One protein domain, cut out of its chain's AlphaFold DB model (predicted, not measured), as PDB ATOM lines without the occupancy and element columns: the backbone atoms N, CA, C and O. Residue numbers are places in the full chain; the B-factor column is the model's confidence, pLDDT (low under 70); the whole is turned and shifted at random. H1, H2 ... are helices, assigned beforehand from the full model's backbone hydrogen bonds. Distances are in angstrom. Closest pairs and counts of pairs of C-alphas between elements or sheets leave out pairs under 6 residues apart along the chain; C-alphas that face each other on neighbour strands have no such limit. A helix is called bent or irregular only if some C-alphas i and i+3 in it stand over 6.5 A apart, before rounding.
ATOM      1  N   THR A 133      -5.608  51.862  43.869       87.06
ATOM      2  CA  THR A 133      -4.158  52.104  43.956       87.06
ATOM      3  C   THR A 133      -3.352  50.810  44.084       87.06
ATOM      4  O   THR A 133      -2.176  50.773  43.734       87.06
ATOM      5  N   LYS A 134      -3.972  49.730  44.574       86.81
ATOM      6  CA  LYS A 134      -3.358  48.401  44.721       86.81
ATOM      7  C   LYS A 134      -4.032  47.352  43.831       86.81
ATOM      8  O   LYS A 134      -3.949  46.164  44.131       86.81
ATOM      9  N   LEU A 135      -4.684  47.775  42.744       86.12
ATOM     10  CA  LEU A 135      -5.535  46.905  41.929       86.12
ATOM     11  C   LEU A 135      -4.798  45.654  41.434       86.12
ATOM     12  O   LEU A 135      -5.323  44.556  41.576       86.12
ATOM     13  N   GLY A 136      -3.567  45.801  40.934       86.31
ATOM     14  CA  GLY A 136      -2.769  44.665  40.458       86.31
ATOM     15  C   GLY A 136      -2.492  43.622  41.544       86.31
ATOM     16  O   GLY A 136      -2.672  42.430  41.307       86.31
ATOM     17  N   LEU A 137      -2.138  44.064  42.758       84.06
ATOM     18  CA  LEU A 137      -1.929  43.164  43.897       84.06
ATOM     19  C   LEU A 137      -3.230  42.463  44.284       84.06
ATOM     20  O   LEU A 137      -3.246  41.250  44.433       84.06
ATOM     21  N   SER A 138      -4.333  43.207  44.395       82.25
ATOM     22  CA  SER A 138      -5.628  42.626  44.756       82.25
ATOM     23  C   SER A 138      -6.116  41.600  43.733       82.25
ATOM     24  O   SER A 138      -6.598  40.545  44.131       82.25
ATOM     25  N   VAL A 139      -5.970  41.873  42.433       87.19
ATOM     26  CA  VAL A 139      -6.327  40.917  41.373       87.19
ATOM     27  C   VAL A 139      -5.439  39.676  41.442       87.19
ATOM     28  O   VAL A 139      -5.954  38.565  41.355       87.19
ATOM     29  N   SER A 140      -4.134  39.844  41.679       83.56
ATOM     30  CA  SER A 140      -3.211  38.720  41.867       83.56
ATOM     31  C   SER A 140      -3.608  37.850  43.060       83.56
ATOM     32  O   SER A 140      -3.673  36.632  42.928       83.56
ATOM     33  N   THR A 141      -3.926  38.458  44.205       83.06
ATOM     34  CA  THR A 141      -4.382  37.728  45.394       83.06
ATOM     35  C   THR A 141      -5.701  37.004  45.128       83.06
ATOM     36  O   THR A 141      -5.829  35.842  45.480       83.06
ATOM     37  N   ILE A 142      -6.675  37.631  44.458       86.25
ATOM     38  CA  ILE A 142      -7.943  36.965  44.102       86.25
ATOM     39  C   ILE A 142      -7.691  35.761  43.184       86.25
ATOM     40  O   ILE A 142      -8.293  34.705  43.374       86.25
ATOM     41  N   ALA A 143      -6.789  35.897  42.210       80.62
ATOM     42  CA  ALA A 143      -6.437  34.800  41.320       80.62
ATOM     43  C   ALA A 143      -5.802  33.622  42.085       80.62
ATOM     44  O   ALA A 143      -6.180  32.475  41.865       80.62
ATOM     45  N   GLN A 144      -4.885  33.900  43.015       80.00
ATOM     46  CA  GLN A 144      -4.167  32.879  43.787       80.00
ATOM     47  C   GLN A 144      -5.021  32.232  44.882       80.00
ATOM     48  O   GLN A 144      -4.950  31.026  45.086       80.00
ATOM     49  N   GLU A 145      -5.848  33.015  45.570       82.25
ATOM     50  CA  GLU A 145      -6.586  32.547  46.746       82.25
ATOM     51  C   GLU A 145      -7.980  32.020  46.394       82.25
ATOM     52  O   GLU A 145      -8.504  31.176  47.112       82.25
ATOM     53  N   LEU A 146      -8.604  32.473  45.301       86.62
ATOM     54  CA  LEU A 146      -9.948  32.021  44.918       86.62
ATOM     55  C   LEU A 146      -9.948  31.262  43.600       86.62
ATOM     56  O   LEU A 146     -10.365  30.107  43.568       86.62
ATOM     57  N   VAL A 147      -9.476  31.883  42.519       85.56
ATOM     58  CA  VAL A 147      -9.579  31.279  41.179       85.56
ATOM     59  C   VAL A 147      -8.796  29.968  41.114       85.56
ATOM     60  O   VAL A 147      -9.333  28.975  40.631       85.56
ATOM     61  N   ALA A 148      -7.583  29.928  41.674       82.12
ATOM     62  CA  ALA A 148      -6.777  28.711  41.720       82.12
ATOM     63  C   ALA A 148      -7.488  27.567  42.461       82.12
ATOM     64  O   ALA A 148      -7.489  26.443  41.978       82.12
ATOM     65  N   HIS A 149      -8.153  27.846  43.588       82.56
ATOM     66  CA  HIS A 149      -8.889  26.824  44.340       82.56
ATOM     67  C   HIS A 149     -10.129  26.325  43.597       82.56
ATOM     68  O   HIS A 149     -10.426  25.135  43.637       82.56
ATOM     69  N   LEU A 150     -10.842  27.215  42.902       85.94
ATOM     70  CA  LEU A 150     -12.013  26.836  42.111       85.94
ATOM     71  C   LEU A 150     -11.626  25.973  40.905       85.94
ATOM     72  O   LEU A 150     -12.336  25.025  40.596       85.94
ATOM     73  N   GLN A 151     -10.478  26.239  40.277       86.06
ATOM     74  CA  GLN A 151      -9.965  25.440  39.156       86.06
ATOM     75  C   GLN A 151      -9.492  24.033  39.555       86.06
ATOM     76  O   GLN A 151      -9.341  23.178  38.687       86.06
ATOM     77  N   LEU A 152      -9.251  23.773  40.845       87.31
ATOM     78  CA  LEU A 152      -8.915  22.433  41.341       87.31
ATOM     79  C   LEU A 152     -10.147  21.527  41.491       87.31
ATOM     80  O   LEU A 152      -9.992  20.328  41.718       87.31
ATOM     81  N   VAL A 153     -11.358  22.084  41.406       85.62
ATOM     82  CA  VAL A 153     -12.599  21.310  41.468       85.62
ATOM     83  C   VAL A 153     -12.848  20.673  40.100       85.62
ATOM     84  O   VAL A 153     -12.905  21.367  39.088       85.62
ATOM     85  N   GLU A 154     -12.984  19.347  40.080       86.19
ATOM     86  CA  GLU A 154     -13.266  18.581  38.862       86.19
ATOM     87  C   GLU A 154     -14.523  19.121  38.160       86.19
ATOM     88  O   GLU A 154     -15.531  19.406  38.811       86.19
ATOM     89  N   ASP A 155     -14.428  19.304  36.841       85.81
ATOM     90  CA  ASP A 155     -15.473  19.856  35.969       85.81
ATOM     91  C   ASP A 155     -15.987  21.269  36.330       85.81
ATOM     92  O   ASP A 155     -17.036  21.692  35.840       85.81
ATOM     93  N   ALA A 156     -15.271  22.038  37.159       88.25
ATOM     94  CA  ALA A 156     -15.676  23.403  37.489       88.25
ATOM     95  C   ALA A 156     -15.375  24.394  36.355       88.25
ATOM     96  O   ALA A 156     -14.227  24.611  35.964       88.25
ATOM     97  N   GLU A 157     -16.419  25.071  35.881       90.81
ATOM     98  CA  GLU A 157     -16.298  26.220  34.989       90.81
ATOM     99  C   GLU A 157     -16.121  27.500  35.813       90.81
ATOM    100  O   GLU A 157     -16.947  27.833  36.668       90.81
ATOM    101  N   VAL A 158     -15.018  28.215  35.575       88.06
ATOM    102  CA  VAL A 158     -14.670  29.430  36.321       88.06
ATOM    103  C   VAL A 158     -14.605  30.617  35.370       88.06
ATOM    104  O   VAL A 158     -13.682  30.730  34.566       88.06
ATOM    105  N   GLU A 159     -15.559  31.534  35.515       90.25
ATOM    106  CA  GLU A 159     -15.596  32.803  34.790       90.25
ATOM    107  C   GLU A 159     -15.189  33.962  35.713       90.25
ATOM    108  O   GLU A 159     -15.639  34.058  36.858       90.25
ATOM    109  N   VAL A 160     -14.332  34.859  35.213       87.81
ATOM    110  CA  VAL A 160     -13.912  36.068  35.932       87.81
ATOM    111  C   VAL A 160     -14.202  37.294  35.078       87.81
ATOM    112  O   VAL A 160     -13.583  37.495  34.036       87.81
ATOM    113  N   THR A 161     -15.090  38.160  35.560       88.31
ATOM    114  CA  THR A 161     -15.429  39.423  34.894       88.31
ATOM    115  C   THR A 161     -14.752  40.600  35.594       88.31
ATOM    116  O   THR A 161     -14.907  40.791  36.804       88.31
ATOM    117  N   VAL A 162     -14.030  41.434  34.837       87.94
ATOM    118  CA  VAL A 162     -13.458  42.697  35.331       87.94
ATOM    119  C   VAL A 162     -14.258  43.865  34.768       87.94
ATOM    120  O   VAL A 162     -14.311  44.069  33.562       87.94
ATOM    121  N   GLU A 163     -14.848  44.664  35.654       89.56
ATOM    122  CA  GLU A 163     -15.626  45.849  35.291       89.56
ATOM    123  C   GLU A 163     -14.937  47.114  35.824       89.56
ATOM    124  O   GLU A 163     -14.654  47.223  37.021       89.56
ATOM    125  N   ILE A 164     -14.679  48.085  34.944       90.25
ATOM    126  CA  ILE A 164     -14.047  49.362  35.297       90.25
ATOM    127  C   ILE A 164     -15.064  50.482  35.098       90.25
ATOM    128  O   ILE A 164     -15.543  50.707  33.992       90.25
ATOM    129  N   ARG A 165     -15.370  51.221  36.171       90.69
ATOM    130  CA  ARG A 165     -16.234  52.408  36.121       90.69
ATOM    131  C   ARG A 165     -15.454  53.637  36.553       90.69
ATOM    132  O   ARG A 165     -14.938  53.682  37.669       90.69
ATOM    133  N   ALA A 166     -15.433  54.653  35.700       91.88
ATOM    134  CA  ALA A 166     -14.865  55.956  36.007       91.88
ATOM    135  C   ALA A 166     -15.932  57.037  35.814       91.88
ATOM    136  O   ALA A 166     -16.684  57.011  34.847       91.88
ATOM    137  N   LYS A 167     -16.000  57.991  36.745       93.31
ATOM    138  CA  LYS A 167     -16.847  59.181  36.626       93.31
ATOM    139  C   LYS A 167     -15.955  60.408  36.643       93.31
ATOM    140  O   LYS A 167     -15.249  60.633  37.625       93.31
ATOM    141  N   ALA A 168     -16.017  61.203  35.583       93.88
ATOM    142  CA  ALA A 168     -15.311  62.469  35.479       93.88
ATOM    143  C   ALA A 168     -16.340  63.605  35.352       93.88
ATOM    144  O   ALA A 168     -16.876  63.812  34.270       93.88
ATOM    145  N   PRO A 169     -16.630  64.367  36.428       94.00
ATOM    146  CA  PRO A 169     -17.649  65.425  36.389       94.00
ATOM    147  C   PRO A 169     -17.384  66.531  35.360       94.00
ATOM    148  O   PRO A 169     -18.302  67.236  34.965       94.00
ATOM    149  N   LYS A 170     -16.123  66.704  34.950       93.44
ATOM    150  CA  LYS A 170     -15.698  67.677  33.934       93.44
ATOM    151  C   LYS A 170     -15.522  67.049  32.543       93.44
ATOM    152  O   LYS A 170     -15.014  67.716  31.650       93.44
ATOM    153  N   GLY A 171     -15.910  65.784  32.379       92.38
ATOM    154  CA  GLY A 171     -15.624  64.979  31.195       92.38
ATOM    155  C   GLY A 171     -14.186  64.457  31.151       92.38
ATOM    156  O   GLY A 171     -13.343  64.809  31.982       92.38
ATOM    157  N   PHE A 172     -13.925  63.591  30.176       95.44
ATOM    158  CA  PHE A 172     -12.584  63.139  29.810       95.44
ATOM    159  C   PHE A 172     -12.083  63.980  28.633       95.44
ATOM    160  O   PHE A 172     -12.841  64.246  27.703       95.44
ATOM    161  N   ASP A 173     -10.819  64.406  28.658       96.19
ATOM    162  CA  ASP A 173     -10.235  65.090  27.501       96.19
ATOM    163  C   ASP A 173     -10.030  64.123  26.317       96.19
ATOM    164  O   ASP A 173      -9.963  62.902  26.481       96.19
ATOM    165  N   GLU A 174      -9.919  64.669  25.104       95.00
ATOM    166  CA  GLU A 174      -9.812  63.879  23.868       95.00
ATOM    167  C   GLU A 174      -8.609  62.923  23.883       95.00
ATOM    168  O   GLU A 174      -8.692  61.779  23.431       95.00
ATOM    169  N   LYS A 175      -7.493  63.359  24.478       96.50
ATOM    170  CA  LYS A 175      -6.294  62.533  24.642       96.50
ATOM    171  C   LYS A 175      -6.581  61.314  25.522       96.50
ATOM    172  O   LYS A 175      -6.139  60.209  25.203       96.50
ATOM    173  N   THR A 176      -7.312  61.502  26.613       94.62
ATOM    174  CA  THR A 176      -7.699  60.455  27.556       94.62
ATOM    175  C   THR A 176      -8.679  59.486  26.911       94.62
ATOM    176  O   THR A 176      -8.449  58.281  26.977       94.62
ATOM    177  N   ILE A 177      -9.704  59.987  26.213       95.25
ATOM    178  CA  ILE A 177     -10.663  59.158  25.464       95.25
ATOM    179  C   ILE A 177      -9.929  58.275  24.453       95.25
ATOM    180  O   ILE A 177     -10.121  57.055  24.431       95.25
ATOM    181  N   ARG A 178      -9.035  58.869  23.654       95.00
ATOM    182  CA  ARG A 178      -8.220  58.133  22.683       95.00
ATOM    183  C   ARG A 178      -7.368  57.061  23.358       95.00
ATOM    184  O   ARG A 178      -7.383  55.912  22.931       95.00
ATOM    185  N   THR A 179      -6.682  57.420  24.443       95.00
ATOM    186  CA  THR A 179      -5.825  56.494  25.198       95.00
ATOM    187  C   THR A 179      -6.624  55.315  25.756       95.00
ATOM    188  O   THR A 179      -6.191  54.170  25.647       95.00
ATOM    189  N   ILE A 180      -7.796  55.566  26.344       95.06
ATOM    190  CA  ILE A 180      -8.657  54.511  26.896       95.06
ATOM    191  C   ILE A 180      -9.159  53.599  25.776       95.06
ATOM    192  O   ILE A 180      -9.073  52.383  25.909       95.06
ATOM    193  N   THR A 181      -9.613  54.165  24.657       93.06
ATOM    194  CA  THR A 181     -10.156  53.397  23.525       93.06
ATOM    195  C   THR A 181      -9.093  52.502  22.878       93.06
ATOM    196  O   THR A 181      -9.337  51.321  22.624       93.06
ATOM    197  N   GLU A 182      -7.885  53.028  22.648       92.44
ATOM    198  CA  GLU A 182      -6.765  52.265  22.082       92.44
ATOM    199  C   GLU A 182      -6.304  51.141  23.029       92.44
ATOM    200  O   GLU A 182      -6.064  50.010  22.589       92.44
ATOM    201  N   ASN A 183      -6.242  51.413  24.337       94.25
ATOM    202  CA  ASN A 183      -5.894  50.403  25.335       94.25
ATOM    203  C   ASN A 183      -6.978  49.337  25.479       94.25
ATOM    204  O   ASN A 183      -6.652  48.157  25.507       94.25
ATOM    205  N   ALA A 184      -8.254  49.719  25.525       93.25
ATOM    206  CA  ALA A 184      -9.359  48.774  25.646       93.25
ATOM    207  C   ALA A 184      -9.397  47.806  24.455       93.25
ATOM    208  O   ALA A 184      -9.543  46.600  24.641       93.25
ATOM    209  N   LYS A 185      -9.137  48.311  23.239       92.81
ATOM    210  CA  LYS A 185      -8.967  47.475  22.045       92.81
ATOM    211  C   LYS A 185      -7.766  46.532  22.166       92.81
ATOM    212  O   LYS A 185      -7.877  45.355  21.839       92.81
ATOM    213  N   SER A 186      -6.626  47.036  22.641       93.56
ATOM    214  CA  SER A 186      -5.402  46.237  22.809       93.56
ATOM    215  C   SER A 186      -5.555  45.146  23.877       93.56
ATOM    216  O   SER A 186      -5.050  44.038  23.710       93.56
ATOM    217  N   LEU A 187      -6.295  45.446  24.946       91.12
ATOM    218  CA  LEU A 187      -6.603  44.545  26.057       91.12
ATOM    219  C   LEU A 187      -7.840  43.669  25.804       91.12
ATOM    220  O   LEU A 187      -8.184  42.870  26.669       91.12
ATOM    221  N   LYS A 188      -8.468  43.783  24.625       92.19
ATOM    222  CA  LYS A 188      -9.622  42.982  24.187       92.19
ATOM    223  C   LYS A 188     -10.835  43.084  25.119       92.19
ATOM    224  O   LYS A 188     -11.431  42.075  25.469       92.19
TER     225      LYS A 188
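This is residues 133 to 188 of the 195 residues of an uncharacterized protein of Planctomycetes bacterium (UniProt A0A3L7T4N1). The printed part is a stretched-out zigzag: helix H1 runs toward one end of the long axis, a long link without a named element folds back there and runs the length of the domain, and after a second turn helix H2 runs back in about the direction of H1. The two helices are offset along the long axis and apart from each other. There are 56 printed residues with two named helices, H1 then H2, and no named strand; the class is all helix. The whole is extended, with a radius of gyration of the C-alphas of 16.2 A, and is a rod spanning 48 by 23 by 15 A.

H1 covers residues 133 to 151, 27.7 A from first to last C-alpha, beginning with C-alpha 133 at (-4.158, 52.104, 43.956). It is irregular: C-alphas 133 and 136 are 8.3 A apart. It also has a kink of 28 degrees near residue 145. Residues 152 to 173 form the link, with C-alpha 163 at (-15.626, 45.849, 35.291). H2 covers residues 174 to 186, 18.2 A long, and ends with C-alpha 186 at (-5.402, 46.237, 22.809).

H1 and H2 are apart, with no C-alpha of one within 8 A of the other. The y part of the N-to-C direction is -0.96 in H1 and -0.99 in H2. Residues 133 to 138, which belong to H1, stand free, and so do residues 151 to 157, of which 151 belongs to H1 and 152 to 157 to the link. Residues 163 to 171 also stand free. In H2 every O i to N i+4 pair is within hydrogen-bond range; in H1, 12 of 15 are.

The C-alphas of Glu 154 and Lys 170, the two farthest apart, are 49.4 A apart. The printed part has no cut, and its link from H1 to H2 is long, with 22 residues. The mean pLDDT of the printed part is 89.3, and no printed residue is under 70.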